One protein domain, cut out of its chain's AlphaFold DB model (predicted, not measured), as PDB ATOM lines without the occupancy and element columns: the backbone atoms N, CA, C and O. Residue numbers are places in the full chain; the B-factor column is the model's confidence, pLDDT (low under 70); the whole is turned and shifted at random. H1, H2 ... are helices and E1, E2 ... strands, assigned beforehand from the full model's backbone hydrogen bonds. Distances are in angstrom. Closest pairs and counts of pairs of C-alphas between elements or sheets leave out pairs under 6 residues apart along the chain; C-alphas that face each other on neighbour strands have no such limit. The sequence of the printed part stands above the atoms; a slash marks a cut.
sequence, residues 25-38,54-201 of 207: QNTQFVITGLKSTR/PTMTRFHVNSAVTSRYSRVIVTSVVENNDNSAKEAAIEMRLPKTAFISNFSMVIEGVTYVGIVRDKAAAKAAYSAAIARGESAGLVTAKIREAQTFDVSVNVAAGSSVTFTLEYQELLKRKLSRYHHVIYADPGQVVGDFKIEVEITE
ATOM      1  N   GLN A  25      96.446 153.246 139.159       46.47
ATOM      2  CA  GLN A  25      94.997 153.490 139.227       46.47
ATOM      3  C   GLN A  25      94.224 152.442 140.062       46.47
ATOM      4  O   GLN A  25      93.018 152.261 139.889       46.47
ATOM      5  N   ASN A  26      94.912 151.704 140.933       53.81
ATOM      6  CA  ASN A  26      94.435 150.466 141.521       53.81
ATOM      7  C   ASN A  26      94.705 150.361 143.027       53.81
ATOM      8  O   ASN A  26      94.698 149.252 143.539       53.81
ATOM      9  N   THR A  27      94.935 151.457 143.749       55.62
ATOM     10  CA  THR A  27      95.070 151.443 145.216       55.62
ATOM     11  C   THR A  27      93.709 151.573 145.908       55.62
ATOM     12  O   THR A  27      92.863 152.388 145.537       55.62
ATOM     13  N   GLN A  28      93.471 150.732 146.914       59.06
ATOM     14  CA  GLN A  28      92.299 150.771 147.793       59.06
ATOM     15  C   GLN A  28      92.738 150.565 149.240       59.06
ATOM     16  O   GLN A  28      93.762 149.945 149.512       59.06
ATOM     17  N   PHE A  29      91.946 151.047 150.188       61.53
ATOM     18  CA  PHE A  29      92.267 150.871 151.600       61.53
ATOM     19  C   PHE A  29      91.302 149.870 152.205       61.53
ATOM     20  O   PHE A  29      90.108 149.857 151.893       61.53
ATOM     21  N   VAL A  30      91.839 149.024 153.074       52.97
ATOM     22  CA  VAL A  30      91.039 148.133 153.905       52.97
ATOM     23  C   VAL A  30      91.267 148.522 155.333       52.97
ATOM     24  O   VAL A  30      92.403 148.556 155.807       52.97
ATOM     25  N   ILE A  31      90.171 148.765 156.022       58.59
ATOM     26  CA  ILE A  31      90.181 148.907 157.459       58.59
ATOM     27  C   ILE A  31      89.638 147.603 158.026       58.59
ATOM     28  O   ILE A  31      88.507 147.218 157.731       58.59
ATOM     29  N   THR A  32      90.448 146.902 158.806       51.09
ATOM     30  CA  THR A  32      90.055 145.658 159.474       51.09
ATOM     31  C   THR A  32      89.824 145.909 160.955       51.09
ATOM     32  O   THR A  32      90.526 146.716 161.560       51.09
ATOM     33  N   GLY A  33      88.887 145.174 161.552       45.50
ATOM     34  CA  GLY A  33      88.730 145.126 163.004       45.50
ATOM     35  C   GLY A  33      87.716 146.102 163.586       45.50
ATOM     36  O   GLY A  33      87.648 146.186 164.806       45.50
ATOM     37  N   LEU A  34      86.899 146.778 162.767       48.44
ATOM     38  CA  LEU A  34      85.712 147.473 163.270       48.44
ATOM     39  C   LEU A  34      84.918 146.473 164.138       48.44
ATOM     40  O   LEU A  34      84.594 145.371 163.691       48.44
ATOM     41  N   LYS A  35      84.653 146.800 165.404       38.44
ATOM     42  CA  LYS A  35      83.702 146.034 166.214       38.44
ATOM     43  C   LYS A  35      82.333 146.670 166.026       38.44
ATOM     44  O   LYS A  35      82.141 147.818 166.406       38.44
ATOM     45  N   SER A  36      81.393 145.925 165.449       36.91
ATOM     46  CA  SER A  36      79.969 146.256 165.541       36.91
ATOM     47  C   SER A  36      79.585 146.277 167.022       36.91
ATOM     48  O   SER A  36      79.574 145.237 167.689       36.91
ATOM     49  N   THR A  37      79.355 147.462 167.583       33.91
ATOM     50  CA  THR A  37      78.879 147.592 168.955       33.91
ATOM     51  C   THR A  37      77.395 147.236 169.005       33.91
ATOM     52  O   THR A  37      76.529 147.985 168.578       33.91
ATOM     53  N   ARG A  38      77.157 146.029 169.534       36.84
ATOM     54  CA  ARG A  38      75.917 145.482 170.106       36.84
ATOM     55  C   ARG A  38      74.627 145.677 169.300       36.84
ATOM     56  O   ARG A  38      73.828 146.560 169.564       36.84
ATOM     57  N   PRO A  54      74.776 162.498 160.648       89.38
ATOM     58  CA  PRO A  54      75.875 162.805 161.559       89.38
ATOM     59  C   PRO A  54      76.552 164.134 161.194       89.38
ATOM     60  O   PRO A  54      76.791 164.407 160.014       89.38
ATOM     61  N   THR A  55      76.816 164.965 162.198       93.25
ATOM     62  CA  THR A  55      77.283 166.349 162.036       93.25
ATOM     63  C   THR A  55      78.795 166.414 162.206       93.25
ATOM     64  O   THR A  55      79.327 165.870 163.167       93.25
ATOM     65  N   MET A  56      79.504 167.083 161.299       93.69
ATOM     66  CA  MET A  56      80.935 167.349 161.461       93.69
ATOM     67  C   MET A  56      81.141 168.581 162.323       93.69
ATOM     68  O   MET A  56      80.795 169.695 161.935       93.69
ATOM     69  N   THR A  57      81.728 168.375 163.493       95.38
ATOM     70  CA  THR A  57      81.980 169.438 164.466       95.38
ATOM     71  C   THR A  57      83.342 170.091 164.262       95.38
ATOM     72  O   THR A  57      83.489 171.278 164.557       95.38
ATOM     73  N   ARG A  58      84.309 169.367 163.676       96.56
ATOM     74  CA  ARG A  58      85.667 169.862 163.393       96.56
ATOM     75  C   ARG A  58      86.184 169.435 162.026       96.56
ATOM     76  O   ARG A  58      86.004 168.282 161.641       96.56
ATOM     77  N   PHE A  59      86.893 170.341 161.355       96.62
ATOM     78  CA  PHE A  59      87.649 170.093 160.128       96.62
ATOM     79  C   PHE A  59      88.926 170.939 160.131       96.62
ATOM     80  O   PHE A  59      88.896 172.147 159.889       96.62
ATOM     81  N   HIS A  60      90.052 170.306 160.438       98.00
ATOM     82  CA  HIS A  60      91.363 170.942 160.498       98.00
ATOM     83  C   HIS A  60      92.259 170.403 159.392       98.00
ATOM     84  O   HIS A  60      92.316 169.194 159.167       98.00
ATOM     85  N   VAL A  61      92.986 171.298 158.732       97.94
ATOM     86  CA  VAL A  61      94.019 170.948 157.763       97.94
ATOM     87  C   VAL A  61      95.337 171.563 158.193       97.94
ATOM     88  O   VAL A  61      95.475 172.781 158.202       97.94
ATOM     89  N   ASN A  62      96.318 170.717 158.485       98.25
ATOM     90  CA  ASN A  62      97.669 171.140 158.821       98.25
ATOM     91  C   ASN A  62      98.604 170.718 157.697       98.25
ATOM     92  O   ASN A  62      98.718 169.531 157.387       98.25
ATOM     93  N   SER A  63      99.271 171.686 157.083       98.12
ATOM     94  CA  SER A  63     100.217 171.454 156.005       98.12
ATOM     95  C   SER A  63     101.599 171.964 156.374       98.12
ATOM     96  O   SER A  63     101.749 173.108 156.784       98.12
ATOM     97  N   ALA A  64     102.609 171.125 156.169       98.19
ATOM     98  CA  ALA A  64     104.009 171.499 156.270       98.19
ATOM     99  C   ALA A  64     104.687 171.249 154.922       98.19
ATOM    100  O   ALA A  64     104.704 170.122 154.422       98.19
ATOM    101  N   VAL A  65     105.252 172.297 154.332       97.69
ATOM    102  CA  VAL A  65     106.065 172.223 153.119       97.69
ATOM    103  C   VAL A  65     107.516 172.434 153.515       97.69
ATOM    104  O   VAL A  65     107.887 173.512 153.962       97.69
ATOM    105  N   THR A  66     108.352 171.414 153.356       96.94
ATOM    106  CA  THR A  66     109.791 171.493 153.636       96.94
ATOM    107  C   THR A  66     110.579 171.098 152.403       96.94
ATOM    108  O   THR A  66     110.434 169.982 151.912       96.94
ATOM    109  N   SER A  67     111.436 171.989 151.897       95.19
ATOM    110  CA  SER A  67     112.251 171.719 150.701       95.19
ATOM    111  C   SER A  67     111.433 171.124 149.543       95.19
ATOM    112  O   SER A  67     111.803 170.103 148.963       95.19
ATOM    113  N   ARG A  68     110.319 171.782 149.188       94.94
ATOM    114  CA  ARG A  68     109.361 171.406 148.131       94.94
ATOM    115  C   ARG A  68     108.555 170.137 148.416       94.94
ATOM    116  O   ARG A  68     107.730 169.750 147.591       94.94
ATOM    117  N   TYR A  69     108.763 169.496 149.557       96.50
ATOM    118  CA  TYR A  69     108.015 168.323 149.972       96.50
ATOM    119  C   TYR A  69     106.873 168.729 150.898       96.50
ATOM    120  O   TYR A  69     107.100 169.284 151.969       96.50
ATOM    121  N   SER A  70     105.649 168.472 150.462       97.44
ATOM    122  CA  SER A  70     104.417 168.778 151.176       97.44
ATOM    123  C   SER A  70     103.945 167.558 151.958       97.44
ATOM    124  O   SER A  70     103.817 166.468 151.401       97.44
ATOM    125  N   ARG A  71     103.651 167.758 153.241       97.62
ATOM    126  CA  ARG A  71     102.920 166.833 154.108       97.62
ATOM    127  C   ARG A  71     101.647 167.527 154.563       97.62
ATOM    128  O   ARG A  71     101.714 168.632 155.097       97.62
ATOM    129  N   VAL A  72     100.500 166.889 154.365       97.38
ATOM    130  CA  VAL A  72      99.194 167.420 154.764       97.38
ATOM    131  C   VAL A  72      98.472 166.407 155.634       97.38
ATOM    132  O   VAL A  72      98.332 165.245 155.257       97.38
ATOM    133  N   ILE A  73      97.995 166.866 156.786       97.19
ATOM    134  CA  ILE A  73      97.174 166.105 157.722       97.19
ATOM    135  C   ILE A  73      95.804 166.773 157.778       97.19
ATOM    136  O   ILE A  73      95.691 167.942 158.142       97.19
ATOM    137  N   VAL A  74      94.769 166.026 157.410       95.81
ATOM    138  CA  VAL A  74      93.370 166.432 157.530       95.81
ATOM    139  C   VAL A  74      92.757 165.679 158.701       95.81
ATOM    140  O   VAL A  74      92.724 164.448 158.696       95.81
ATOM    141  N   THR A  75      92.257 166.412 159.690       96.25
ATOM    142  CA  THR A  75      91.565 165.863 160.858       96.25
ATOM    143  C   THR A  75      90.117 166.322 160.843       96.25
ATOM    144  O   THR A  75      89.843 167.520 160.834       96.25
ATOM    145  N   SER A  76      89.178 165.379 160.872       94.19
ATOM    146  CA  SER A  76      87.750 165.688 160.968       94.19
ATOM    147  C   SER A  76      87.082 164.919 162.098       94.19
ATOM    148  O   SER A  76      87.419 163.765 162.347       94.19
ATOM    149  N   VAL A  77      86.146 165.561 162.794       94.50
ATOM    150  CA  VAL A  77      85.357 164.937 163.864       94.50
ATOM    151  C   VAL A  77      83.899 164.958 163.454       94.50
ATOM    152  O   VAL A  77      83.377 166.016 163.107       94.50
ATOM    153  N   VAL A  78      83.260 163.792 163.480       92.31
ATOM    154  CA  VAL A  78      81.843 163.622 163.167       92.31
ATOM    155  C   VAL A  78      81.125 163.026 164.364       92.31
ATOM    156  O   VAL A  78      81.568 162.027 164.924       92.31
ATOM    157  N   GLU A  79      79.996 163.619 164.722       92.38
ATOM    158  CA  GLU A  79      79.168 163.244 165.861       92.38
ATOM    159  C   GLU A  79      77.796 162.769 165.391       92.38
ATOM    160  O   GLU A  79      77.144 163.393 164.547       92.38
ATOM    161  N   ASN A  80      77.346 161.651 165.952       89.19
ATOM    162  CA  ASN A  80      75.983 161.174 165.807       89.19
ATOM    163  C   ASN A  80      75.207 161.481 167.091       89.19
ATOM    164  O   ASN A  80      75.257 160.716 168.050       89.19
ATOM    165  N   ASN A  81      74.467 162.589 167.086       90.44
ATOM    166  CA  ASN A  81      73.648 163.021 168.221       90.44
ATOM    167  C   ASN A  81      72.260 162.356 168.261       90.44
ATOM    168  O   ASN A  81      71.448 162.686 169.123       90.44
ATOM    169  N   ASP A  82      71.963 161.439 167.336       87.81
ATOM    170  CA  ASP A  82      70.710 160.689 167.345       87.81
ATOM    171  C   ASP A  82      70.771 159.462 168.265       87.81
ATOM    172  O   ASP A  82      71.831 158.915 168.571       87.81
ATOM    173  N   ASN A  83      69.587 158.966 168.633       86.12
ATOM    174  CA  ASN A  83      69.407 157.783 169.482       86.12
ATOM    175  C   ASN A  83      69.568 156.446 168.731       86.12
ATOM    176  O   ASN A  83      69.295 155.385 169.288       86.12
ATOM    177  N   SER A  84      69.973 156.477 167.460       80.19
ATOM    178  CA  SER A  84      70.197 155.291 166.627       80.19
ATOM    179  C   SER A  84      71.524 155.402 165.893       80.19
ATOM    180  O   SER A  84      71.944 156.509 165.554       80.19
ATOM    181  N   ALA A  85      72.148 154.269 165.571       75.94
ATOM    182  CA  ALA A  85      73.348 154.260 164.745       75.94
ATOM    183  C   ALA A  85      73.078 154.862 163.353       75.94
ATOM    184  O   ALA A  85      72.008 154.647 162.771       75.94
ATOM    185  N   LYS A  86      74.033 155.640 162.831       77.31
ATOM    186  CA  LYS A  86      73.923 156.320 161.536       77.31
ATOM    187  C   LYS A  86      75.220 156.300 160.757       77.31
ATOM    188  O   LYS A  86      76.304 156.479 161.301       77.31
ATOM    189  N   GLU A  87      75.087 156.165 159.443       73.81
ATOM    190  CA  GLU A  87      76.220 156.230 158.532       73.81
ATOM    191  C   GLU A  87      76.747 157.670 158.415       73.81
ATOM    192  O   GLU A  87      76.030 158.594 158.022       73.81
ATOM    193  N   ALA A  88      78.026 157.847 158.730       77.75
ATOM    194  CA  ALA A  88      78.807 159.021 158.389       77.75
ATOM    195  C   ALA A  88      79.608 158.725 157.118       77.75
ATOM    196  O   ALA A  88      80.399 157.783 157.081       77.75
ATOM    197  N   ALA A  89      79.412 159.553 156.093       75.12
ATOM    198  CA  ALA A  89      80.181 159.520 154.856       75.12
ATOM    199  C   ALA A  89      81.021 160.794 154.735       75.12
ATOM    200  O   ALA A  89      80.484 161.895 154.910       75.12
ATOM    201  N   ILE A  90      82.307 160.642 154.426       78.12
ATOM    202  CA  ILE A  90      83.251 161.733 154.184       78.12
ATOM    203  C   ILE A  90      83.900 161.516 152.825       78.12
ATOM    204  O   ILE A  90      84.408 160.436 152.531       78.12
ATOM    205  N   GLU A  91      83.902 162.574 152.023       81.88
ATOM    206  CA  GLU A  91      84.623 162.657 150.761       81.88
ATOM    207  C   GLU A  91      85.746 163.680 150.932       81.88
ATOM    208  O   GLU A  91      85.504 164.822 151.314       81.88
ATOM    209  N   MET A  92      86.985 163.267 150.682       83.62
ATOM    210  CA  MET A  92      88.151 164.148 150.704       83.62
ATOM    211  C   MET A  92      88.789 164.190 149.324       83.62
ATOM    212  O   MET A  92      89.006 163.158 148.693       83.62
ATOM    213  N   ARG A  93      89.115 165.393 148.853       85.19
ATOM    214  CA  ARG A  93      89.794 165.605 147.571       85.19
ATOM    215  C   ARG A  93      91.283 165.827 147.799       85.19
ATOM    216  O   ARG A  93      91.681 166.586 148.674       85.19
ATOM    217  N   LEU A  94      92.103 165.189 146.974       87.25
ATOM    218  CA  LEU A  94      93.556 165.259 147.020       87.25
ATOM    219  C   LEU A  94      94.123 165.667 145.653       87.25
ATOM    220  O   LEU A  94      93.549 165.313 144.612       87.25
ATOM    221  N   PRO A  95      95.270 166.365 145.618       89.81
ATOM    222  CA  PRO A  95      96.037 166.534 144.390       89.81
ATOM    223  C   PRO A  95      96.362 165.180 143.747       89.81
ATOM    224  O   PRO A  95      96.710 164.228 144.434       89.81
ATOM    225  N   LYS A  96      96.307 165.086 142.412       83.94
ATOM    226  CA  LYS A  96      96.637 163.849 141.665       83.94
ATOM    227  C   LYS A  96      98.042 163.309 141.925       83.94
ATOM    228  O   LYS A  96      98.309 162.135 141.704       83.94
ATOM    229  N   THR A  97      98.957 164.212 142.236       85.56
ATOM    230  CA  THR A  97     100.374 163.945 142.478       85.56
ATOM    231  C   THR A  97     100.655 163.604 143.934       85.56
ATOM    232  O   THR A  97     101.774 163.188 144.233       85.56
ATOM    233  N   ALA A  98      99.664 163.758 144.815       88.00
ATOM    234  CA  ALA A  98      99.766 163.350 146.199       88.00
ATOM    235  C   ALA A  98      99.529 161.844 146.341       88.00
ATOM    236  O   ALA A  98      98.725 161.250 145.624       88.00
ATOM    237  N   PHE A  99     100.197 161.236 147.311       83.94
ATOM    238  CA  PHE A  99      99.912 159.879 147.751       83.94
ATOM    239  C   PHE A  99      99.480 159.898 149.214       83.94
ATOM    240  O   PHE A  99      99.940 160.716 150.011       83.94
ATOM    241  N   ILE A 100      98.581 158.988 149.573       84.69
ATOM    242  CA  ILE A 100      98.116 158.831 150.950       84.69
ATOM    243  C   ILE A 100      99.147 157.986 151.694       84.69
ATOM    244  O   ILE A 100      99.436 156.862 151.287       84.69
ATOM    245  N   SER A 101      99.692 158.531 152.777       83.62
ATOM    246  CA  SER A 101     100.684 157.861 153.626       83.62
ATOM    247  C   SER A 101     100.050 157.241 154.870       83.62
ATOM    248  O   SER A 101     100.549 156.239 155.377       83.62
ATOM    249  N   ASN A 102      98.929 157.794 155.339       85.00
ATOM    250  CA  ASN A 102      98.194 157.260 156.475       85.00
ATOM    251  C   ASN A 102      96.703 157.578 156.353       85.00
ATOM    252  O   ASN A 102      96.304 158.656 155.915       85.00
ATOM    253  N   PHE A 103      95.881 156.644 156.801       84.75
ATOM    254  CA  PHE A 103      94.500 156.911 157.136       84.75
ATOM    255  C   PHE A 103      94.181 156.197 158.444       84.75
ATOM    256  O   PHE A 103      94.491 155.019 158.602       84.75
ATOM    257  N   SER A 104      93.533 156.884 159.374       84.12
ATOM    258  CA  SER A 104      93.052 156.270 160.604       84.12
ATOM    259  C   SER A 104      91.729 156.871 161.043       84.12
ATOM    260  O   SER A 104      91.382 157.998 160.686       84.12
ATOM    261  N   MET A 105      90.992 156.099 161.828       85.88
ATOM    262  CA  MET A 105      89.797 156.564 162.507       85.88
ATOM    263  C   MET A 105      89.836 156.156 163.974       85.88
ATOM    264  O   MET A 105      90.277 155.059 164.306       85.88
ATOM    265  N   VAL A 106      89.364 157.035 164.845       85.81
ATOM    266  CA  VAL A 106      89.228 156.778 166.277       85.81
ATOM    267  C   VAL A 106      87.744 156.738 166.602       85.81
ATOM    268  O   VAL A 106      87.050 157.736 166.404       85.81
ATOM    269  N   ILE A 107      87.270 155.591 167.085       81.38
ATOM    270  CA  ILE A 107      85.880 155.367 167.510       81.38
ATOM    271  C   ILE A 107      85.936 154.917 168.966       81.38
ATOM    272  O   ILE A 107      86.608 153.932 169.263       81.38
ATOM    273  N   GLU A 108      85.282 155.650 169.871       77.88
ATOM    274  CA  GLU A 108      85.251 155.325 171.312       77.88
ATOM    275  C   GLU A 108      86.655 155.093 171.923       77.88
ATOM    276  O   GLU A 108      86.866 154.214 172.754       77.88
ATOM    277  N   GLY A 109      87.655 155.864 171.476       76.12
ATOM    278  CA  GLY A 109      89.046 155.749 171.941       76.12
ATOM    279  C   GLY A 109      89.852 154.600 171.320       76.12
ATOM    280  O   GLY A 109      91.043 154.479 171.600       76.12
ATOM    281  N   VAL A 110      89.251 153.788 170.448       76.19
ATOM    282  CA  VAL A 110      89.948 152.732 169.703       76.19
ATOM    283  C   VAL A 110      90.382 153.259 168.339       76.19
ATOM    284  O   VAL A 110      89.551 153.693 167.538       76.19
ATOM    285  N   THR A 111      91.684 153.191 168.063       79.00
ATOM    286  CA  THR A 111      92.269 153.593 166.778       79.00
ATOM    287  C   THR A 111      92.258 152.437 165.786       79.00
ATOM    288  O   THR A 111      92.879 151.398 166.006       79.00
ATOM    289  N   TYR A 112      91.621 152.657 164.644       78.38
ATOM    290  CA  TYR A 112      91.619 151.765 163.497       78.38
ATOM    291  C   TYR A 112      92.447 152.392 162.382       78.38
ATOM    292  O   TYR A 112      92.090 153.439 161.842       78.38
ATOM    293  N   VAL A 113      93.556 151.749 162.033       74.25
ATOM    294  CA  VAL A 113      94.438 152.208 160.956       74.25
ATOM    295  C   VAL A 113      94.012 151.545 159.649       74.25
ATOM    296  O   VAL A 113      93.876 150.324 159.567       74.25
ATOM    297  N   GLY A 114      93.782 152.355 158.620       70.50
ATOM    298  CA  GLY A 114      93.538 151.891 157.265       70.50
ATOM    299  C   GLY A 114      94.822 151.357 156.648       70.50
ATOM    300  O   GLY A 114      95.823 152.063 156.552       70.50
ATOM    301  N   ILE A 115      94.788 150.108 156.198       62.94
ATOM    302  CA  ILE A 115      95.915 149.480 155.515       62.94
ATOM    303  C   ILE A 115      95.776 149.758 154.020       62.94
ATOM    304  O   ILE A 115      94.791 149.354 153.392       62.94
ATOM    305  N   VAL A 116      96.779 150.422 153.445       60.97
ATOM    306  CA  VAL A 116      96.875 150.638 151.996       60.97
ATOM    307  C   VAL A 116      97.189 149.306 151.324       60.97
ATOM    308  O   VAL A 116      98.175 148.651 151.665       60.97
ATOM    309  N   ARG A 117      96.349 148.879 150.382       62.81
ATOM    310  CA  ARG A 117      96.584 147.680 149.571       62.81
ATOM    311  C   ARG A 117      96.229 147.950 148.111       62.81
ATOM    312  O   ARG A 117      95.516 148.892 147.776       62.81
ATOM    313  N   ASP A 118      96.682 147.090 147.212       62.75
ATOM    314  CA  ASP A 118      96.126 147.079 145.861       62.75
ATOM    315  C   ASP A 118      94.655 146.654 145.908       62.75
ATOM    316  O   ASP A 118      94.271 145.819 146.717       62.75
ATOM    317  N   LYS A 119      93.826 147.163 145.004       64.88
ATOM    318  CA  LYS A 119      92.376 146.942 144.895       64.88
ATOM    319  C   LYS A 119      91.962 145.483 145.021       64.88
ATOM    320  O   LYS A 119      91.026 145.159 145.748       64.88
ATOM    321  N   ALA A 120      92.662 144.586 144.331       68.81
ATOM    322  CA  ALA A 120      92.383 143.155 144.411       68.81
ATOM    323  C   ALA A 120      92.698 142.595 145.810       68.81
ATOM    324  O   ALA A 120      91.868 141.904 146.400       68.81
ATOM    325  N   ALA A 121      93.858 142.952 146.366       64.81
ATOM    326  CA  ALA A 121      94.280 142.553 147.707       64.81
ATOM    327  C   ALA A 121      93.408 143.183 148.804       64.81
ATOM    328  O   ALA A 121      93.153 142.558 149.834       64.81
ATOM    329  N   ALA A 122      92.911 144.395 148.568       63.84
ATOM    330  CA  ALA A 122      92.013 145.110 149.445       63.84
ATOM    331  C   ALA A 122      90.646 144.418 149.501       63.84
ATOM    332  O   ALA A 122      90.158 144.043 150.565       63.84
ATOM    333  N   LYS A 123      90.066 144.137 148.330       68.50
ATOM    334  CA  LYS A 123      88.818 143.381 148.223       68.50
ATOM    335  C   LYS A 123      88.936 141.991 148.856       68.50
ATOM    336  O   LYS A 123      88.030 141.577 149.571       68.50
ATOM    337  N   ALA A 124      90.050 141.290 148.638       73.12
ATOM    338  CA  ALA A 124      90.296 139.983 149.246       73.12
ATOM    339  C   ALA A 124      90.386 140.060 150.779       73.12
ATOM    340  O   ALA A 124      89.760 139.260 151.471       73.12
ATOM    341  N   ALA A 125      91.118 141.041 151.318       65.88
ATOM    342  CA  ALA A 125      91.248 141.233 152.762       65.88
ATOM    343  C   ALA A 125      89.920 141.634 153.422       65.88
ATOM    344  O   ALA A 125      89.608 141.124 154.496       65.88
ATOM    345  N   TYR A 126      89.118 142.473 152.758       64.75
ATOM    346  CA  TYR A 126      87.754 142.790 153.178       64.75
ATOM    347  C   TYR A 126      86.889 141.525 153.241       64.75
ATOM    348  O   TYR A 126      86.343 141.209 154.295       64.75
ATOM    349  N   SER A 127      86.822 140.751 152.151       69.44
ATOM    350  CA  SER A 127      86.036 139.511 152.112       69.44
ATOM    351  C   SER A 127      86.474 138.510 153.183       69.44
ATOM    352  O   SER A 127      85.630 137.875 153.808       69.44
ATOM    353  N   ALA A 128      87.783 138.389 153.427       71.62
ATOM    354  CA  ALA A 128      88.323 137.513 154.462       71.62
ATOM    355  C   ALA A 128      87.945 137.976 155.879       71.62
ATOM    356  O   ALA A 128      87.666 137.137 156.728       71.62
ATOM    357  N   ALA A 129      87.917 139.285 156.141       61.44
ATOM    358  CA  ALA A 129      87.474 139.833 157.423       61.44
ATOM    359  C   ALA A 129      85.976 139.580 157.663       61.44
ATOM    360  O   ALA A 129      85.608 139.062 158.715       61.44
ATOM    361  N   ILE A 130      85.133 139.812 156.648       59.72
ATOM    362  CA  ILE A 130      83.696 139.494 156.711       59.72
ATOM    363  C   ILE A 130      83.470 137.998 156.969       59.72
ATOM    364  O   ILE A 130      82.656 137.637 157.816       59.72
ATOM    365  N   ALA A 131      84.222 137.118 156.298       66.06
ATOM    366  CA  ALA A 131      84.137 135.671 156.512       66.06
ATOM    367  C   ALA A 131      84.543 135.238 157.935       66.06
ATOM    368  O   ALA A 131      84.060 134.218 158.421       66.06
ATOM    369  N   ARG A 132      85.398 136.013 158.618       65.25
ATOM    370  CA  ARG A 132      85.781 135.797 160.025       65.25
ATOM    371  C   ARG A 132      84.806 136.418 161.034       65.25
ATOM    372  O   ARG A 132      85.047 136.324 162.232       65.25
ATOM    373  N   GLY A 133      83.722 137.055 160.581       50.91
ATOM    374  CA  GLY A 133      82.788 137.779 161.451       50.91
ATOM    375  C   GLY A 133      83.348 139.096 162.006       50.91
ATOM    376  O   GLY A 133      82.754 139.685 162.907       50.91
ATOM    377  N   GLU A 134      84.480 139.571 161.483       58.41
ATOM    378  CA  GLU A 134      85.048 140.880 161.809       58.41
ATOM    379  C   GLU A 134      84.314 141.954 160.999       58.41
ATOM    380  O   GLU A 134      84.015 141.748 159.820       58.41
ATOM    381  N   SER A 135      84.046 143.131 161.579       53.94
ATOM    382  CA  SER A 135      83.591 144.244 160.740       53.94
ATOM    383  C   SER A 135      84.801 144.857 160.026       53.94
ATOM    384  O   SER A 135      85.895 144.999 160.584       53.94
ATOM    385  N   ALA A 136      84.617 145.188 158.753       52.47
ATOM    386  CA  ALA A 136      85.648 145.764 157.904       52.47
ATOM    387  C   ALA A 136      85.063 146.914 157.083       52.47
ATOM    388  O   ALA A 136      83.898 146.874 156.697       52.47
ATOM    389  N   GLY A 137      85.875 147.937 156.828       58.12
ATOM    390  CA  GLY A 137      85.548 149.052 155.943       58.12
ATOM    391  C   GLY A 137      86.363 148.950 154.659       58.12
ATOM    392  O   GLY A 137      87.581 148.767 154.717       58.12
ATOM    393  N   LEU A 138      85.705 149.055 153.503       56.34
ATOM    394  CA  LEU A 138      86.378 149.150 152.208       56.34
ATOM    395  C   LEU A 138      86.341 150.600 151.730       56.34
ATOM    396  O   LEU A 138      85.269 151.167 151.541       56.34
ATOM    397  N   VAL A 139      87.513 151.176 151.490       57.75
ATOM    398  CA  VAL A 139      87.670 152.561 151.040       57.75
ATOM    399  C   VAL A 139      88.137 152.556 149.592       57.75
ATOM    400  O   VAL A 139      89.115 151.890 149.234       57.75
ATOM    401  N   THR A 140      87.433 153.302 148.745       54.72
ATOM    402  CA  THR A 140      87.740 153.386 147.315       54.72
ATOM    403  C   THR A 140      88.272 154.770 146.979       54.72
ATOM    404  O   THR A 140      87.600 155.761 147.234       54.72
ATOM    405  N   ALA A 141      89.445 154.830 146.350       53.94
ATOM    406  CA  ALA A 141      89.915 156.045 145.700       53.94
ATOM    407  C   ALA A 141      89.424 156.080 144.243       53.94
ATOM    408  O   ALA A 141      89.560 155.087 143.520       53.94
ATOM    409  N   LYS A 142      88.853 157.203 143.790       52.97
ATOM    410  CA  LYS A 142      88.508 157.423 142.372       52.97
ATOM    411  C   LYS A 142      89.387 158.534 141.808       52.97
ATOM    412  O   LYS A 142      89.543 159.586 142.417       52.97
ATOM    413  N   ILE A 143      89.954 158.311 140.622       43.31
ATOM    414  CA  ILE A 143      90.855 159.274 139.976       43.31
ATOM    415  C   ILE A 143      90.097 160.000 138.855       43.31
ATOM    416  O   ILE A 143      89.815 159.420 137.807       43.31
ATOM    417  N   ARG A 144      89.786 161.285 139.067       49.41
ATOM    418  CA  ARG A 144      89.560 162.292 138.006       49.41
ATOM    419  C   ARG A 144      90.500 163.473 138.287       49.41
ATOM    420  O   ARG A 144      91.543 163.244 138.879       49.41
ATOM    421  N   GLU A 145      90.241 164.698 137.817       48.16
ATOM    422  CA  GLU A 145      91.149 165.865 137.955       48.16
ATOM    423  C   GLU A 145      91.756 166.088 139.355       48.16
ATOM    424  O   GLU A 145      92.910 166.504 139.431       48.16
ATOM    425  N   ALA A 146      91.044 165.681 140.407       58.53
ATOM    426  CA  ALA A 146      91.551 165.405 141.750       58.53
ATOM    427  C   ALA A 146      91.303 163.924 142.105       58.53
ATOM    428  O   ALA A 146      90.355 163.312 141.597       58.53
ATOM    429  N   GLN A 147      92.133 163.350 142.977       70.12
ATOM    430  CA  GLN A 147      91.866 162.037 143.567       70.12
ATOM    431  C   GLN A 147      90.839 162.217 144.688       70.12
ATOM    432  O   GLN A 147      91.063 163.025 145.585       70.12
ATOM    433  N   THR A 148      89.710 161.510 144.636       74.12
ATOM    434  CA  THR A 148      88.762 161.482 145.757       74.12
ATOM    435  C   THR A 148      89.062 160.294 146.656       74.12
ATOM    436  O   THR A 148      89.470 159.226 146.188       74.12
ATOM    437  N   PHE A 149      88.880 160.502 147.949       76.69
ATOM    438  CA  PHE A 149      89.011 159.514 148.997       76.69
ATOM    439  C   PHE A 149      87.704 159.489 149.787       76.69
ATOM    440  O   PHE A 149      87.404 160.423 150.532       76.69
ATOM    441  N   ASP A 150      86.938 158.417 149.587       72.81
ATOM    442  CA  ASP A 150      85.572 158.295 150.090       72.81
ATOM    443  C   ASP A 150      85.543 157.250 151.214       72.81
ATOM    444  O   ASP A 150      85.880 156.082 150.991       72.81
ATOM    445  N   VAL A 151      85.114 157.645 152.413       72.94
ATOM    446  CA  VAL A 151      84.979 156.753 153.572       72.94
ATOM    447  C   VAL A 151      83.561 156.815 154.112       72.94
ATOM    448  O   VAL A 151      83.046 157.896 154.381       72.94
ATOM    449  N   SER A 152      82.976 155.640 154.332       65.81
ATOM    450  CA  SER A 152      81.705 155.458 155.029       65.81
ATOM    451  C   SER A 152      81.914 154.612 156.280       65.81
ATOM    452  O   SER A 152      82.538 153.551 156.213       65.81
ATOM    453  N   VAL A 153      81.366 155.051 157.411       71.38
ATOM    454  CA  VAL A 153      81.381 154.299 158.672       71.38
ATOM    455  C   VAL A 153      80.049 154.452 159.393       71.38
ATOM    456  O   VAL A 153      79.433 155.514 159.355       71.38
ATOM    457  N   ASN A 154      79.598 153.393 160.060       67.56
ATOM    458  CA  ASN A 154      78.431 153.472 160.927       67.56
ATOM    459  C   ASN A 154      78.855 153.989 162.309       67.56
ATOM    460  O   ASN A 154      79.721 153.396 162.949       67.56
ATOM    461  N   VAL A 155      78.261 155.093 162.747       76.62
ATOM    462  CA  VAL A 155      78.543 155.762 164.019       76.62
ATOM    463  C   VAL A 155      77.430 155.407 164.994       76.62
ATOM    464  O   VAL A 155      76.257 155.643 164.698       76.62
ATOM    465  N   ALA A 156      77.772 154.835 166.147       77.38
ATOM    466  CA  ALA A 156      76.794 154.454 167.162       77.38
ATOM    467  C   ALA A 156      76.015 155.675 167.686       77.38
ATOM    468  O   ALA A 156      76.456 156.820 167.545       77.38
ATOM    469  N   ALA A 157      74.844 155.432 168.272       82.06
ATOM    470  CA  ALA A 157      74.026 156.477 168.883       82.06
ATOM    471  C   ALA A 157      74.809 157.252 169.957       82.06
ATOM    472  O   ALA A 157      75.490 156.639 170.779       82.06
ATOM    473  N   GLY A 158      74.717 158.582 169.948       84.12
ATOM    474  CA  GLY A 158      75.403 159.447 170.913       84.12
ATOM    475  C   GLY A 158      76.936 159.362 170.891       84.12
ATOM    476  O   GLY A 158      77.570 159.706 171.885       84.12
ATOM    477  N   SER A 159      77.539 158.867 169.803       86.38
ATOM    478  CA  SER A 159      78.990 158.661 169.700       86.38
ATOM    479  C   SER A 159      79.635 159.546 168.632       86.38
ATOM    480  O   SER A 159      78.962 160.130 167.778       86.38
ATOM    481  N   SER A 160      80.966 159.634 168.671       90.88
ATOM    482  CA  SER A 160      81.770 160.425 167.738       90.88
ATOM    483  C   SER A 160      82.872 159.596 167.087       90.88
ATOM    484  O   SER A 160      83.451 158.714 167.728       90.88
ATOM    485  N   VAL A 161      83.236 159.953 165.860       88.38
ATOM    486  CA  VAL A 161      84.386 159.398 165.140       88.38
ATOM    487  C   VAL A 161      85.333 160.518 164.742       88.38
ATOM    488  O   VAL A 161      84.913 161.521 164.168       88.38
ATOM    489  N   THR A 162      86.623 160.331 165.015       93.31
ATOM    490  CA  THR A 162      87.683 161.206 164.499       93.31
ATOM    491  C   THR A 162      88.367 160.532 163.325       93.31
ATOM    492  O   THR A 162      88.903 159.444 163.487       93.31
ATOM    493  N   PHE A 163      88.395 161.176 162.168       90.12
ATOM    494  CA  PHE A 163      89.112 160.718 160.984       90.12
ATOM    495  C   PHE A 163      90.397 161.518 160.832       90.12
ATOM    496  O   PHE A 163      90.383 162.742 160.944       90.12
ATOM    497  N   THR A 164      91.496 160.830 160.535       92.88
ATOM    498  CA  THR A 164      92.780 161.451 160.209       92.88
ATOM    499  C   THR A 164      93.286 160.890 158.890       92.88
ATOM    500  O   THR A 164      93.558 159.692 158.788       92.88
ATOM    501  N   LEU A 165      93.416 161.756 157.888       90.62
ATOM    502  CA  LEU A 165      94.014 161.448 156.593       90.62
ATOM    503  C   LEU A 165      95.343 162.190 156.475       90.62
ATOM    504  O   LEU A 165      95.378 163.412 156.579       90.62
ATOM    505  N   GLU A 166      96.418 161.461 156.202       92.06
ATOM    506  CA  GLU A 166      97.713 162.036 155.865       92.06
ATOM    507  C   GLU A 166      98.051 161.751 154.403       92.06
ATOM    508  O   GLU A 166      98.077 160.596 153.965       92.06
ATOM    509  N   TYR A 167      98.372 162.802 153.656       91.62
ATOM    510  CA  TYR A 167      98.888 162.686 152.301       91.62
ATOM    511  C   TYR A 167     100.115 163.558 152.089       91.62
ATOM    512  O   TYR A 167     100.346 164.542 152.792       91.62
ATOM    513  N   GLN A 168     100.931 163.152 151.128       93.38
ATOM    514  CA  GLN A 168     102.223 163.757 150.861       93.38
ATOM    515  C   GLN A 168     102.402 163.973 149.362       93.38
ATOM    516  O   GLN A 168     101.907 163.196 148.548       93.38
ATOM    517  N   GLU A 169     103.107 165.036 148.992       92.94
ATOM    518  CA  GLU A 169     103.341 165.418 147.602       92.94
ATOM    519  C   GLU A 169     104.723 166.057 147.432       92.94
ATOM    520  O   GLU A 169     105.119 166.929 148.200       92.94
ATOM    521  N   LEU A 170     105.440 165.691 146.364       95.38
ATOM    522  CA  LEU A 170     106.583 166.474 145.894       95.38
ATOM    523  C   LEU A 170     106.094 167.573 144.941       95.38
ATOM    524  O   LEU A 170     105.693 167.286 143.807       95.38
ATOM    525  N   LEU A 171     106.173 168.831 145.376       94.62
ATOM    526  CA  LEU A 171     105.729 169.979 144.592       94.62
ATOM    527  C   LEU A 171     106.630 170.177 143.369       94.62
ATOM    528  O   LEU A 171     107.853 170.303 143.467       94.62
ATOM    529  N   LYS A 172     106.013 170.263 142.188       91.94
ATOM    530  CA  LYS A 172     106.726 170.501 140.926       91.94
ATOM    531  C   LYS A 172     106.655 171.968 140.536       91.94
ATOM    532  O   LYS A 172     105.575 172.555 140.481       91.94
ATOM    533  N   ARG A 173     107.811 172.546 140.205       93.12
ATOM    534  CA  ARG A 173     107.894 173.926 139.722       93.12
ATOM    535  C   ARG A 173     107.282 174.029 138.325       93.12
ATOM    536  O   ARG A 173     107.641 173.263 137.433       93.12
ATOM    537  N   LYS A 174     106.387 174.993 138.124       91.88
ATOM    538  CA  LYS A 174     105.797 175.346 136.828       91.88
ATOM    539  C   LYS A 174     105.767 176.862 136.705       91.88
ATOM    540  O   LYS A 174     105.453 177.539 137.674       91.88
ATOM    541  N   LEU A 175     106.125 177.391 135.532       91.94
ATOM    542  CA  LEU A 175     106.140 178.840 135.273       91.94
ATOM    543  C   LEU A 175     106.858 179.627 136.389       91.94
ATOM    544  O   LEU A 175     106.351 180.607 136.926       91.94
ATOM    545  N   SER A 176     108.033 179.130 136.786       91.31
ATOM    546  CA  SER A 176     108.876 179.699 137.845       91.31
ATOM    547  C   SER A 176     108.305 179.680 139.271       91.31
ATOM    548  O   SER A 176     109.016 180.115 140.178       91.31
ATOM    549  N   ARG A 177     107.129 179.088 139.525       92.56
ATOM    550  CA  ARG A 177     106.488 179.005 140.853       92.56
ATOM    551  C   ARG A 177     106.182 177.558 141.257       92.56
ATOM    552  O   ARG A 177     106.126 176.662 140.415       92.56
ATOM    553  N   TYR A 178     106.015 177.319 142.553       93.44
ATOM    554  CA  TYR A 178     105.457 176.070 143.077       93.44
ATOM    555  C   TYR A 178     103.977 176.293 143.376       93.44
ATOM    556  O   TYR A 178     103.606 177.343 143.892       93.44
ATOM    557  N   HIS A 179     103.143 175.313 143.045       92.31
ATOM    558  CA  HIS A 179     101.718 175.344 143.353       92.31
ATOM    559  C   HIS A 179     101.434 174.278 144.398       92.31
ATOM    560  O   HIS A 179     101.570 173.094 144.106       92.31
ATOM    561  N   HIS A 180     101.051 174.711 145.594       94.50
ATOM    562  CA  HIS A 180     100.559 173.840 146.653       94.50
ATOM    563  C   HIS A 180      99.044 174.008 146.743       94.50
ATOM    564  O   HIS A 180      98.564 175.116 146.983       94.50
ATOM    565  N   VAL A 181      98.291 172.944 146.464       92.88
ATOM    566  CA  VAL A 181      96.825 172.984 146.376       92.88
ATOM    567  C   VAL A 181      96.242 172.091 147.458       92.88
ATOM    568  O   VAL A 181      96.484 170.889 147.474       92.88
ATOM    569  N   ILE A 182      95.430 172.678 148.330       93.56
ATOM    570  CA  ILE A 182      94.689 171.971 149.373       93.56
ATOM    571  C   ILE A 182      93.202 172.105 149.050       93.56
ATOM    572  O   ILE A 182      92.687 173.217 148.940       93.56
ATOM    573  N   TYR A 183      92.502 170.981 148.910       91.25
ATOM    574  CA  TYR A 183      91.047 170.985 148.795       91.25
ATOM    575  C   TYR A 183      90.434 170.931 150.194       91.25
ATOM    576  O   TYR A 183      90.477 169.895 150.855       91.25
ATOM    577  N   ALA A 184      89.865 172.046 150.643       89.81
ATOM    578  CA  ALA A 184      89.159 172.132 151.915       89.81
ATOM    579  C   ALA A 184      87.653 172.241 151.659       89.81
ATOM    580  O   ALA A 184      87.097 173.333 151.581       89.81
ATOM    581  N   ASP A 185      87.018 171.086 151.473       88.69
ATOM    582  CA  ASP A 185      85.584 170.961 151.217       88.69
ATOM    583  C   ASP A 185      84.988 169.898 152.156       88.69
ATOM    584  O   ASP A 185      84.979 168.714 151.822       88.69
ATOM    585  N   PRO A 186      84.555 170.283 153.370       88.25
ATOM    586  CA  PRO A 186      84.008 169.346 154.353       88.25
ATOM    587  C   PRO A 186      82.612 168.808 153.987       88.25
ATOM    588  O   PRO A 186      82.089 167.941 154.692       88.25
ATOM    589  N   GLY A 187      81.968 169.324 152.930       86.44
ATOM    590  CA  GLY A 187      80.640 168.893 152.476       86.44
ATOM    591  C   GLY A 187      79.478 169.217 153.429       86.44
ATOM    592  O   GLY A 187      78.338 168.823 153.172       86.44
ATOM    593  N   GLN A 188      79.749 169.915 154.532       87.75
ATOM    594  CA  GLN A 188      78.772 170.423 155.494       87.75
ATOM    595  C   GLN A 188      79.323 171.657 156.214       87.75
ATOM    596  O   GLN A 188      80.524 171.915 156.181       87.75
ATOM    597  N   VAL A 189      78.448 172.418 156.874       90.06
ATOM    598  CA  VAL A 189      78.869 173.531 157.734       90.06
ATOM    599  C   VAL A 189      79.577 172.962 158.961       90.06
ATOM    600  O   VAL A 189      79.044 172.070 159.616       90.06
ATOM    601  N   VAL A 190      80.765 173.484 159.267       94.25
ATOM    602  CA  VAL A 190      81.601 173.040 160.389       94.25
ATOM    603  C   VAL A 190      81.845 174.220 161.319       94.25
ATOM    604  O   VAL A 190      82.234 175.292 160.859       94.25
ATOM    605  N   GLY A 191      81.612 174.026 162.619       92.31
ATOM    606  CA  GLY A 191      81.824 175.075 163.621       92.31
ATOM    607  C   GLY A 191      83.305 175.377 163.864       92.31
ATOM    608  O   GLY A 191      83.691 176.538 163.949       92.31
ATOM    609  N   ASP A 192      84.137 174.335 163.939       97.38
ATOM    610  CA  ASP A 192      85.584 174.440 164.140       97.38
ATOM    611  C   ASP A 192      86.337 174.098 162.840       97.38
ATOM    612  O   ASP A 192      86.696 172.944 162.584       97.38
ATOM    613  N   PHE A 193      86.520 175.107 161.982       96.94
ATOM    614  CA  PHE A 193      87.215 174.994 160.698       96.94
ATOM    615  C   PHE A 193      88.561 175.721 160.742       96.94
ATOM    616  O   PHE A 193      88.615 176.919 161.026       96.94
ATOM    617  N   LYS A 194      89.653 175.019 160.417       97.69
ATOM    618  CA  LYS A 194      91.012 175.578 160.478       97.69
ATOM    619  C   LYS A 194      91.883 175.070 159.335       97.69
ATOM    620  O   LYS A 194      91.861 173.883 159.022       97.69
ATOM    621  N   ILE A 195      92.684 175.959 158.752       97.44
ATOM    622  CA  ILE A 195      93.746 175.600 157.808       97.44
ATOM    623  C   ILE A 195      95.027 176.306 158.243       97.44
ATOM    624  O   ILE A 195      95.056 177.532 158.328       97.44
ATOM    625  N   GLU A 196      96.080 175.538 158.487       98.06
ATOM    626  CA  GLU A 196      97.419 176.034 158.796       98.06
ATOM    627  C   GLU A 196      98.412 175.523 157.760       98.06
ATOM    628  O   GLU A 196      98.414 174.342 157.406       98.06
ATOM    629  N   VAL A 197      99.254 176.427 157.261       97.44
ATOM    630  CA  VAL A 197     100.295 176.110 156.285       97.44
ATOM    631  C   VAL A 197     101.615 176.679 156.778       97.44
ATOM    632  O   VAL A 197     101.771 177.892 156.901       97.44
ATOM    633  N   GLU A 198     102.568 175.794 157.028       97.50
ATOM    634  CA  GLU A 198     103.947 176.121 157.358       97.50
ATOM    635  C   GLU A 198     104.837 175.828 156.149       97.50
ATOM    636  O   GLU A 198     104.723 174.772 155.523       97.50
ATOM    637  N   ILE A 199     105.719 176.766 155.794       97.00
ATOM    638  CA  ILE A 199     106.627 176.624 154.652       97.00
ATOM    639  C   ILE A 199     108.058 176.916 155.098       97.00
ATOM    640  O   ILE A 199     108.381 178.037 155.488       97.00
ATOM    641  N   THR A 200     108.921 175.916 154.942       96.69
ATOM    642  CA  THR A 200     110.336 175.954 155.309       96.69
ATOM    643  C   THR A 200     111.198 175.630 154.091       96.69
ATOM    644  O   THR A 200     111.325 174.479 153.663       96.69
ATOM    645  N   GLU A 201     111.824 176.660 153.520       95.69
ATOM    646  CA  GLU A 201     112.720 176.539 152.367       95.69
ATOM    647  C   GLU A 201     114.140 176.991 152.731       95.69
ATOM    648  O   GLU A 201     114.346 178.177 152.991       95.69
TER     649      GLU A 201
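AT A GLANCE: This is residues 25 to 38 and 54 to 201 of the 207 residues of the protein "VIT domain-containing protein" of Ciona intestinalis (UniProt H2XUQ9). What shape do these atoms make? They form a sandwich of two strongly twisted sheets, only partly face to face, a larger one of six strands and a smaller one of five, with helix H1 packed over E1 on the smaller sheet, on its side away from the larger. E2 and E11 reach past the smaller sheet, while E6 of the larger runs on into E7 of the smaller. What are the parts? The 162 printed residues have eleven named strands and one named helix, in the order E1 to E7, H1, E8 to E11, and the class is mostly strand. The larger sheet is mixed, in the order E6, E5, E10, E3, E2, E11; the smaller is all antiparallel, in the order E4, E9, E8, E1, E7. How large is it? It is compact, with a radius of gyration of the C-alphas of 16.7 A and spans of 57 by 38 by 25 A.

HOW THE PARTS SIT: What is beside the first strand? E1, residues 27 to 34, has two antiparallel neighbours within hydrogen-bond range: E7, residues 115 to 118, with N 28 and O 117 at 2.9 A, and E8, residues 135 to 143, with N 31 and O 137 at 2.9 A. E8 and E9, residues 147 to 155, are a hairpin, with N 148 and O 142 at 2.9 A; the pairing of E8 is staggered, with E1 over its residues 135 to 140 and with E9 over its residues 140 to 143. Edge strand E4, residues 86 to 94, is antiparallel to E9, with N 90 and O 151 at 2.8 A. How is the other sheet paired? E2, residues 55 to 66, and E3, residues 69 to 80, are a hairpin, with N 62 and O 73 at 2.9 A, and E2 is parallel to edge strand E11, residues 192 to 200, with N 61 and O 194 at 2.8 A. E10, residues 159 to 170, is antiparallel to E3, with N 74 and O 165 at 2.8 A, and to E5, residues 99 to 107, with N 104 and O 164 at 2.9 A. E5 and edge strand E6, residues 110 to 113, are a hairpin, with N 105 and O 112 at 2.9 A. Where is the helix? H1, residues 119 to 131, is on the smaller sheet in two layers, a helix on one face of a sheet, at a height of 8.0 A; it lies over E1 and runs along it at 7 degrees on the local plane, with Gln 28 and Lys 119 the closest C-alphas at 4.8 A. E7, H1 and E8 form a split strand-helix-strand unit, its two strands running the same way with E1 between them, and its crossover is right-handed. In H1 every O i to N i+4 pair is within hydrogen-bond range. How do the sheets meet? In this sandwich, two sheets face to face, the facing parts are 10.2 A centre to centre, with strands at 30 degrees. The closest C-alphas of E1 and E6 are those of Ile 31 and Val 113, 6.4 A.

IN THESE COORDINATES: Where do the elements begin and end? E1 begins at C-alpha 27, (95.070, 151.443, 145.216), H1 at C-alpha 119, (92.376, 146.942, 144.895), and E11 ends at C-alpha 200, (110.336, 175.954, 155.309). How long are they? From first to last C-alpha, E10 measures 37.3 A, E3 36.4 A, E2 34.0 A, E8 26.6 A, E11 26.3 A, E4 26.0 A, E9 25.2 A, E5 24.7 A, E1 20.7 A and H1 18.2 A. E6 and E7 have four residues each.

THE WHOLE: Which C-alphas are farthest apart? Those of Arg 38 and Ser 176, 57.4 A. Where are the cut and the long link? Residues 39 to 53 are not printed, and C-alphas 38 and 54 are 19.3 A apart across the cut; the link E10 to E11, residues 171 to 191, is long. Where is confidence low? The mean pLDDT of the printed part is 79.3, and 46 residues are under 70, among them 25 to 38 and 129 to 146.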